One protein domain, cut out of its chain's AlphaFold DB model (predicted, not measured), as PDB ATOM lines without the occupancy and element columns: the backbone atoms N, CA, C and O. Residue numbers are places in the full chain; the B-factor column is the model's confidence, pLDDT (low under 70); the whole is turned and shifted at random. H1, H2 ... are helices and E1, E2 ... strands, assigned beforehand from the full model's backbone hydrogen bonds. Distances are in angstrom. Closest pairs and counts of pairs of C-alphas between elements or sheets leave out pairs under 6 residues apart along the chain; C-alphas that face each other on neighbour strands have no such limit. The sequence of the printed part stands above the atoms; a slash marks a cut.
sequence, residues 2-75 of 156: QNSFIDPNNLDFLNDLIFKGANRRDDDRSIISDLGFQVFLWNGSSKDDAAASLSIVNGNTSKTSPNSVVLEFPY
ATOM      1  N   GLN A   2      41.829 109.089  64.446       41.09
ATOM      2  CA  GLN A   2      41.121 107.815  64.358       41.09
ATOM      3  C   GLN A   2      40.506 107.760  62.955       41.09
ATOM      4  O   GLN A   2      39.520 108.440  62.681       41.09
ATOM      5  N   ASN A   3      41.155 107.051  62.030       41.34
ATOM      6  CA  ASN A   3      40.649 106.855  60.672       41.34
ATOM      7  C   ASN A   3      39.501 105.838  60.713       41.34
ATOM      8  O   ASN A   3      39.716 104.652  60.495       41.34
ATOM      9  N   SER A   4      38.285 106.285  61.011       57.84
ATOM     10  CA  SER A   4      37.075 105.467  60.872       57.84
ATOM     11  C   SER A   4      36.336 105.917  59.609       57.84
ATOM     12  O   SER A   4      35.367 106.661  59.658       57.84
ATOM     13  N   PHE A   5      36.867 105.528  58.443       68.81
ATOM     14  CA  PHE A   5      36.170 105.683  57.155       68.81
ATOM     15  C   PHE A   5      35.131 104.570  56.933       68.81
ATOM     16  O   PHE A   5      34.255 104.689  56.085       68.81
ATOM     17  N   ILE A   6      35.232 103.483  57.699       71.75
ATOM     18  CA  ILE A   6      34.362 102.315  57.599       71.75
ATOM     19  C   ILE A   6      33.447 102.313  58.822       71.75
ATOM     20  O   ILE A   6      33.926 102.194  59.951       71.75
ATOM     21  N   ASP A   7      32.145 102.461  58.584       78.25
ATOM     22  CA  ASP A   7      31.108 102.174  59.574       78.25
ATOM     23  C   ASP A   7      30.759 100.678  59.488       78.25
ATOM     24  O   ASP A   7      30.196 100.253  58.475       78.25
ATOM     25  N   PRO A   8      31.082  99.863  60.510       73.88
ATOM     26  CA  PRO A   8      30.812  98.428  60.489       73.88
ATOM     27  C   PRO A   8      29.313  98.091  60.515       73.88
ATOM     28  O   PRO A   8      28.949  96.955  60.230       73.88
ATOM     29  N   ASN A   9      28.436  99.049  60.835       84.06
ATOM     30  CA  ASN A   9      26.987  98.836  60.843       84.06
ATOM     31  C   ASN A   9      26.323  99.203  59.508       84.06
ATOM     32  O   ASN A   9      25.140  98.921  59.310       84.06
ATOM     33  N   ASN A  10      27.057  99.825  58.582       85.69
ATOM     34  CA  ASN A  10      26.535 100.189  57.273       85.69
ATOM     35  C   ASN A  10      26.665  99.008  56.300       85.69
ATOM     36  O   ASN A  10      27.594  98.938  55.493       85.69
ATOM     37  N   LEU A  11      25.721  98.067  56.396       82.12
ATOM     38  CA  LEU A  11      25.708  96.855  55.573       82.12
ATOM     39  C   LEU A  11      25.693  97.155  54.071       82.12
ATOM     40  O   LEU A  11      26.337  96.433  53.320       82.12
ATOM     41  N   ASP A  12      25.028  98.222  53.624       81.19
ATOM     42  CA  ASP A  12      24.984  98.591  52.204       81.19
ATOM     43  C   ASP A  12      26.364  99.020  51.692       81.19
ATOM     44  O   ASP A  12      26.826  98.540  50.659       81.19
ATOM     45  N   PHE A  13      27.072  99.857  52.456       81.44
ATOM     46  CA  PHE A  13      28.450 100.235  52.140       81.44
ATOM     47  C   PHE A  13      29.389  99.023  52.131       81.44
ATOM     48  O   PHE A  13      30.228  98.895  51.237       81.44
ATOM     49  N   LEU A  14      29.252  98.127  53.114       76.88
ATOM     50  CA  LEU A  14      30.053  96.905  53.194       76.88
ATOM     51  C   LEU A  14      29.757  95.966  52.020       76.88
ATOM     52  O   LEU A  14      30.691  95.455  51.407       76.88
ATOM     53  N   ASN A  15      28.485  95.805  51.654       76.88
ATOM     54  CA  ASN A  15      28.063  95.037  50.488       76.88
ATOM     55  C   ASN A  15      28.676  95.610  49.209       76.88
ATOM     56  O   ASN A  15      29.291  94.866  48.449       76.88
ATOM     57  N   ASP A  16      28.596  96.924  48.992       79.56
ATOM     58  CA  ASP A  16      29.219  97.581  47.837       79.56
ATOM     59  C   ASP A  16      30.734  97.343  47.784       79.56
ATOM     60  O   ASP A  16      31.314  97.154  46.711       79.56
ATOM     61  N   LEU A  17      31.396  97.340  48.942       75.50
ATOM     62  CA  LEU A  17      32.829  97.093  49.047       75.50
ATOM     63  C   LEU A  17      33.176  95.629  48.731       75.50
ATOM     64  O   LEU A  17      34.139  95.384  48.005       75.50
ATOM     65  N   ILE A  18      32.355  94.678  49.181       73.50
ATOM     66  CA  ILE A  18      32.476  93.248  48.861       73.50
ATOM     67  C   ILE A  18      32.229  93.004  47.367       73.50
ATOM     68  O   ILE A  18      33.038  92.358  46.700       73.50
ATOM     69  N   PHE A  19      31.167  93.578  46.794       74.25
ATOM     70  CA  PHE A  19      30.833  93.405  45.378       74.25
ATOM     71  C   PHE A  19      31.864  94.033  44.437       74.25
ATOM     72  O   PHE A  19      31.971  93.604  43.285       74.25
ATOM     73  N   LYS A  20      32.687  94.994  44.879       77.44
ATOM     74  CA  LYS A  20      33.855  95.435  44.091       77.44
ATOM     75  C   LYS A  20      34.829  94.284  43.825       77.44
ATOM     76  O   LYS A  20      35.337  94.213  42.710       77.44
ATOM     77  N   GLY A  21      34.992  93.362  44.772       69.12
ATOM     78  CA  GLY A  21      35.813  92.152  44.652       69.12
ATOM     79  C   GLY A  21      35.158  90.981  43.909       69.12
ATOM     80  O   GLY A  21      35.743  89.902  43.829       69.12
ATOM     81  N   ALA A  22      33.945  91.154  43.371       77.06
ATOM     82  CA  ALA A  22      33.284  90.113  42.589       77.06
ATOM     83  C   ALA A  22      34.008  89.865  41.256       77.06
ATOM     84  O   ALA A  22      34.366  90.810  40.540       77.06
ATOM     85  N   ASN A  23      34.152  88.589  40.901       71.44
ATOM     86  CA  ASN A  23      34.703  88.189  39.612       71.44
ATOM     87  C   ASN A  23      33.781  88.650  38.475       71.44
ATOM     88  O   ASN A  23      32.560  88.496  38.541       71.44
ATOM     89  N   ARG A  24      34.363  89.245  37.430       81.44
ATOM     90  CA  ARG A  24      33.636  89.815  36.288       81.44
ATOM     91  C   ARG A  24      34.207  89.306  34.978       81.44
ATOM     92  O   ARG A  24      35.388  88.990  34.904       81.44
ATOM     93  N   ARG A  25      33.365  89.246  33.949       73.19
ATOM     94  CA  ARG A  25      33.812  88.965  32.582       73.19
ATOM     95  C   ARG A  25      34.631  90.133  32.042       73.19
ATOM     96  O   ARG A  25      34.324  91.287  32.339       73.19
ATOM     97  N   ASP A  26      35.602  89.827  31.192       72.69
ATOM     98  CA  ASP A  26      36.481  90.839  30.600       72.69
ATOM     99  C   ASP A  26      35.723  91.787  29.653       72.69
ATOM    100  O   ASP A  26      35.912  93.004  29.712       72.69
ATOM    101  N   ASP A  27      34.817  91.242  28.834       77.88
ATOM    102  CA  ASP A  27      34.173  91.984  27.742       77.88
ATOM    103  C   ASP A  27      33.025  92.896  28.209       77.88
ATOM    104  O   ASP A  27      32.984  94.078  27.868       77.88
ATOM    105  N   ASP A  28      32.075  92.363  28.986       86.06
ATOM    106  CA  ASP A  28      30.853  93.081  29.388       86.06
ATOM    107  C   ASP A  28      30.848  93.515  30.862       86.06
ATOM    108  O   ASP A  28      29.911  94.178  31.311       86.06
ATOM    109  N   ARG A  29      31.895  93.158  31.624       77.69
ATOM    110  CA  ARG A  29      32.026  93.406  33.071       77.69
ATOM    111  C   ARG A  29      30.864  92.876  33.913       77.69
ATOM    112  O   ARG A  29      30.730  93.265  35.078       77.69
ATOM    113  N   SER A  30      30.034  91.992  33.364       81.62
ATOM    114  CA  SER A  30      28.989  91.321  34.127       81.62
ATOM    115  C   SER A  30      29.622  90.419  35.184       81.62
ATOM    116  O   SER A  30      30.697  89.849  34.978       81.62
ATOM    117  N   ILE A  31      28.976  90.325  36.347       79.00
ATOM    118  CA  ILE A  31      29.433  89.470  37.444       79.00
ATOM    119  C   ILE A  31      29.304  88.010  37.012       79.00
ATOM    120  O   ILE A  31      28.253  87.586  36.529       79.00
ATOM    121  N   ILE A  32      30.362  87.234  37.222       73.12
ATOM    122  CA  ILE A  32      30.344  85.789  37.021       73.12
ATOM    123  C   ILE A  32      29.910  85.163  38.346       73.12
ATOM    124  O   ILE A  32      30.737  84.925  39.224       73.12
ATOM    125  N   SER A  33      28.604  84.920  38.493       68.06
ATOM    126  CA  SER A  33      27.995  84.363  39.714       68.06
ATOM    127  C   SER A  33      28.704  83.109  40.231       68.06
ATOM    128  O   SER A  33      28.818  82.918  41.439       68.06
ATOM    129  N   ASP A  34      29.227  82.301  39.310       63.97
ATOM    130  CA  ASP A  34      29.781  80.974  39.582       63.97
ATOM    131  C   ASP A  34      31.251  81.015  40.053       63.97
ATOM    132  O   ASP A  34      31.822  80.001  40.460       63.97
ATOM    133  N   LEU A  35      31.890  82.190  39.998       67.56
ATOM    134  CA  LEU A  35      33.270  82.402  40.450       67.56
ATOM    135  C   LEU A  35      33.348  83.133  41.798       67.56
ATOM    136  O   LEU A  35      34.447  83.355  42.302       67.56
ATOM    137  N   GLY A  36      32.202  83.507  42.379       75.62
ATOM    138  CA  GLY A  36      32.112  84.161  43.682       75.62
ATOM    139  C   GLY A  36      32.894  85.479  43.785       75.62
ATOM    140  O   GLY A  36      32.904  86.282  42.845       75.62
ATOM    141  N   PHE A  37      33.512  85.738  44.939       76.81
ATOM    142  CA  PHE A  37      34.231  86.988  45.210       76.81
ATOM    143  C   PHE A  37      35.522  86.770  45.999       76.81
ATOM    144  O   PHE A  37      35.654  85.811  46.760       76.81
ATOM    145  N   GLN A  38      36.451  87.714  45.849       79.62
ATOM    146  CA  GLN A  38      37.646  87.802  46.674       79.62
ATOM    147  C   GLN A  38      37.815  89.226  47.204       79.62
ATOM    148  O   GLN A  38      37.792  90.195  46.445       79.62
ATOM    149  N   VAL A  39      38.006  89.356  48.515       83.38
ATOM    150  CA  VAL A  39      38.369  90.613  49.179       83.38
ATOM    151  C   VAL A  39      39.785  90.472  49.715       83.38
ATOM    152  O   VAL A  39      40.108  89.464  50.333       83.38
ATOM    153  N   PHE A  40      40.624  91.482  49.488       85.25
ATOM    154  CA  PHE A  40      41.978  91.559  50.028       85.25
ATOM    155  C   PHE A  40      42.149  92.872  50.790       85.25
ATOM    156  O   PHE A  40      41.857  93.948  50.264       85.25
ATOM    157  N   LEU A  41      42.616  92.779  52.030       86.19
ATOM    158  CA  LEU A  41      42.888  93.900  52.920       86.19
ATOM    159  C   LEU A  41      44.355  93.848  53.342       86.19
ATOM    160  O   LEU A  41      44.888  92.777  53.605       86.19
ATOM    161  N   TRP A  42      44.999  95.007  53.435       90.38
ATOM    162  CA  TRP A  42      46.389  95.147  53.869       90.38
ATOM    163  C   TRP A  42      46.492  96.300  54.860       90.38
ATOM    164  O   TRP A  42      45.835  97.331  54.701       90.38
ATOM    165  N   ASN A  43      47.330  96.140  55.881       87.12
ATOM    166  CA  ASN A  43      47.510  97.148  56.925       87.12
ATOM    167  C   ASN A  43      48.289  98.404  56.475       87.12
ATOM    168  O   ASN A  43      48.454  99.332  57.265       87.12
ATOM    169  N   GLY A  44      48.773  98.448  55.229       87.81
ATOM    170  CA  GLY A  44      49.477  99.602  54.667       87.81
ATOM    171  C   GLY A  44      50.954  99.706  55.060       87.81
ATOM    172  O   GLY A  44      51.592 100.711  54.741       87.81
ATOM    173  N   SER A  45      51.511  98.712  55.764       88.69
ATOM    174  CA  SER A  45      52.918  98.734  56.172       88.69
ATOM    175  C   SER A  45      53.846  98.450  54.997       88.69
ATOM    176  O   SER A  45      53.837  97.355  54.445       88.69
ATOM    177  N   SER A  46      54.725  99.399  54.677       86.94
ATOM    178  CA  SER A  46      55.781  99.229  53.671       86.94
ATOM    179  C   SER A  46      56.976  98.394  54.148       86.94
ATOM    180  O   SER A  46      57.957  98.285  53.419       86.94
ATOM    181  N   LYS A  47      56.961  97.916  55.398       85.69
ATOM    182  CA  LYS A  47      58.005  97.050  55.949       85.69
ATOM    183  C   LYS A  47      57.488  95.622  56.020       85.69
ATOM    184  O   LYS A  47      56.436  95.404  56.626       85.69
ATOM    185  N   ASP A  48      58.248  94.687  55.459       80.56
ATOM    186  CA  ASP A  48      57.882  93.269  55.375       80.56
ATOM    187  C   ASP A  48      57.656  92.642  56.760       80.56
ATOM    188  O   ASP A  48      56.708  91.892  56.959       80.56
ATOM    189  N   ASP A  49      58.457  93.033  57.754       83.56
ATOM    190  CA  ASP A  49      58.371  92.561  59.145       83.56
ATOM    191  C   ASP A  49      57.160  93.100  59.927       83.56
ATOM    192  O   ASP A  49      56.923  92.703  61.067       83.56
ATOM    193  N   ALA A  50      56.382  93.997  59.322       83.94
ATOM    194  CA  ALA A  50      55.170  94.571  59.895       83.94
ATOM    195  C   ALA A  50      53.974  94.509  58.930       83.94
ATOM    196  O   ALA A  50      52.901  95.020  59.257       83.94
ATOM    197  N   ALA A  51      54.137  93.932  57.738       88.44
ATOM    198  CA  ALA A  51      53.077  93.805  56.750       88.44
ATOM    199  C   ALA A  51      52.141  92.654  57.125       88.44
ATOM    200  O   ALA A  51      52.579  91.527  57.325       88.44
ATOM    201  N   ALA A  52      50.845  92.947  57.212       89.94
ATOM    202  CA  ALA A  52      49.813  91.944  57.438       89.94
ATOM    203  C   ALA A  52      48.698  92.107  56.409       89.94
ATOM    204  O   ALA A  52      48.314  93.239  56.072       89.94
ATOM    205  N   SER A  53      48.190  90.981  55.922       90.69
ATOM    206  CA  SER A  53      47.142  90.903  54.919       90.69
ATOM    207  C   SER A  53      46.005  90.000  55.396       90.69
ATOM    208  O   SER A  53      46.212  89.056  56.153       90.69
ATOM    209  N   LEU A  54      44.781  90.311  54.980       89.44
ATOM    210  CA  LEU A  54      43.610  89.469  55.174       89.44
ATOM    211  C   LEU A  54      42.959  89.264  53.814       89.44
ATOM    212  O   LEU A  54      42.521  90.229  53.185       89.44
ATOM    213  N   SER A  55      42.868  88.015  53.377       88.12
ATOM    214  CA  SER A  55      42.113  87.644  52.191       88.12
ATOM    215  C   SER A  55      40.880  86.836  52.573       88.12
ATOM    216  O   SER A  55      40.933  85.949  53.419       88.12
ATOM    217  N   ILE A  56      39.750  87.171  51.960       85.00
ATOM    218  CA  ILE A  56      38.491  86.442  52.080       85.00
ATOM    219  C   ILE A  56      38.141  85.983  50.678       85.00
ATOM    220  O   ILE A  56      37.957  86.811  49.786       85.00
ATOM    221  N   VAL A  57      38.050  84.677  50.486       82.31
ATOM    222  CA  VAL A  57      37.659  84.057  49.227       82.31
ATOM    223  C   VAL A  57      36.336  83.353  49.461       82.31
ATOM    224  O   VAL A  57      36.212  82.509  50.346       82.31
ATOM    225  N   ASN A  58      35.341  83.684  48.652       77.88
ATOM    226  CA  ASN A  58      34.104  82.933  48.572       77.88
ATOM    227  C   ASN A  58      34.005  82.357  47.163       77.88
ATOM    228  O   ASN A  58      33.816  83.100  46.203       77.88
ATOM    229  N   GLY A  59      34.182  81.047  47.036       67.69
ATOM    230  CA  GLY A  59      34.064  80.329  45.775       67.69
ATOM    231  C   GLY A  59      32.699  79.667  45.697       67.69
ATOM    232  O   GLY A  59      32.594  78.472  45.945       67.69
ATOM    233  N   ASN A  60      31.646  80.414  45.358       59.44
ATOM    234  CA  ASN A  60      30.261  79.952  45.535       59.44
ATOM    235  C   ASN A  60      29.799  78.762  44.654       59.44
ATOM    236  O   ASN A  60      28.604  78.518  44.564       59.44
ATOM    237  N   THR A  61      30.692  77.998  44.016       53.19
ATOM    238  CA  THR A  61      30.345  76.749  43.295       53.19
ATOM    239  C   THR A  61      31.544  75.846  42.964       53.19
ATOM    240  O   THR A  61      31.376  74.810  42.315       53.19
ATOM    241  N   SER A  62      32.770  76.191  43.370       53.78
ATOM    242  CA  SER A  62      33.957  75.456  42.924       53.78
ATOM    243  C   SER A  62      34.312  74.309  43.870       53.78
ATOM    244  O   SER A  62      34.600  74.526  45.042       53.78
ATOM    245  N   LYS A  63      34.402  73.079  43.345       54.78
ATOM    246  CA  LYS A  63      34.987  71.943  44.086       54.78
ATOM    247  C   LYS A  63      36.487  72.111  44.358       54.78
ATOM    248  O   LYS A  63      37.041  71.338  45.130       54.78
ATOM    249  N   THR A  64      37.146  73.064  43.697       55.34
ATOM    250  CA  THR A  64      38.593  73.302  43.803       55.34
ATOM    251  C   THR A  64      38.938  74.564  44.589       55.34
ATOM    252  O   THR A  64      40.108  74.780  44.883       55.34
ATOM    253  N   SER A  65      37.958  75.410  44.920       60.22
ATOM    254  CA  SER A  65      38.189  76.673  45.630       60.22
ATOM    255  C   SER A  65      37.214  76.771  46.799       60.22
ATOM    256  O   SER A  65      36.078  77.200  46.595       60.22
ATOM    257  N   PRO A  66      37.620  76.321  48.001       70.00
ATOM    258  CA  PRO A  66      36.776  76.421  49.179       70.00
ATOM    259  C   PRO A  66      36.568  77.888  49.555       70.00
ATOM    260  O   PRO A  66      37.388  78.750  49.231       70.00
ATOM    261  N   ASN A  67      35.495  78.154  50.295       79.88
ATOM    262  CA  ASN A  67      35.396  79.405  51.030       79.88
ATOM    263  C   ASN A  67      36.522  79.429  52.067       79.88
ATOM    264  O   ASN A  67      36.686  78.471  52.825       79.88
ATOM    265  N   SER A  68      37.323  80.486  52.070       84.19
ATOM    266  CA  SER A  68      38.467  80.604  52.965       84.19
ATOM    267  C   SER A  68      38.659  82.034  53.434       84.19
ATOM    268  O   SER A  68      38.347  83.001  52.739       84.19
ATOM    269  N   VAL A  69      39.205  82.149  54.637       87.88
ATOM    270  CA  VAL A  69      39.763  83.391  55.155       87.88
ATOM    271  C   VAL A  69      41.208  83.109  55.515       87.88
ATOM    272  O   VAL A  69      41.486  82.178  56.268       87.88
ATOM    273  N   VAL A  70      42.126  83.877  54.940       89.81
ATOM    274  CA  VAL A  70      43.565  83.730  55.161       89.81
ATOM    275  C   VAL A  70      44.088  85.035  55.727       89.81
ATOM    276  O   VAL A  70      44.010  86.074  55.071       89.81
ATOM    277  N   LEU A  71      44.604  84.971  56.950       91.06
ATOM    278  CA  LEU A  71      45.333  86.061  57.579       91.06
ATOM    279  C   LEU A  71      46.827  85.768  57.444       91.06
ATOM    280  O   LEU A  71      47.333  84.829  58.055       91.06
ATOM    281  N   GLU A  72      47.526  86.579  56.662       91.06
ATOM    282  CA  GLU A  72      48.978  86.535  56.542       91.06
ATOM    283  C   GLU A  72      49.563  87.614  57.443       91.06
ATOM    284  O   GLU A  72      49.159  88.779  57.400       91.06
ATOM    285  N   PHE A  73      50.516  87.240  58.281       88.69
ATOM    286  CA  PHE A  73      51.171  88.166  59.188       88.69
ATOM    287  C   PHE A  73      52.630  87.758  59.390       88.69
ATOM    288  O   PHE A  73      52.976  86.592  59.177       88.69
ATOM    289  N   PRO A  74      53.503  88.699  59.789       85.25
ATOM    290  CA  PRO A  74      54.910  88.410  60.000       85.25
ATOM    291  C   PRO A  74      55.055  87.333  61.067       85.25
ATOM    292  O   PRO A  74      54.329  87.335  62.062       85.25
ATOM    293  N   TYR A  75      56.002  86.417  60.876       77.50
ATOM    294  CA  TYR A  75      56.249  85.388  61.874       77.50
ATOM    295  C   TYR A  75      56.678  86.040  63.192       77.50
ATOM    296  O   TYR A  75      57.757  86.629  63.294       77.50
TER     297      TYR A  75
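AT A GLANCE: This is residues 2 to 75 of the 156 residues of an uncharacterized protein of Rhizobium sp. RSm-3 (UniProt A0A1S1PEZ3). With little regular structure, this is a small sheet in a meander, E1 E2 E3, each strand the antiparallel neighbour of the one before, with loops beyond both ends and one helix, H1, grazing it by E1. Residues 7 to 13 stand free. The printed part has 74 residues, 27 of them in named elements, in chain order H1 E1 E2 E3, class mixed. It is loose, radius of gyration of the C-alphas 14.8 A, spanning 37 by 30 by 24 A.

HOW THE PARTS SIT: Inner strand E2, residues 53 to 58, forms hairpins with E1, residues 37 to 42 (N 39 to O 56, 2.8 A), and E3, residues 68 to 72 (N 55 to O 70, 2.8 A), within hydrogen-bond range. H1, residues 11 to 20, only grazes the sheet; its closest C-alphas to E1 are Ile 18 and Val 39, 6.5 A. In H1 every O i to N i+4 pair is within range.

IN THESE COORDINATES: First to last C-alpha, E1 measures 17.0 A, E2 16.5 A, E3 12.6 A, H1 14.2 A. H1 begins at C-alpha 11 (25.708, 96.855, 55.573); E3 ends at C-alpha 72 (48.978, 86.535, 56.542).

THE WHOLE: The printed part has no cut. H1 to E1 is a long link. Residues 2 to 5, 21, 33 to 35 and 59 to 65 have pLDDT under 70.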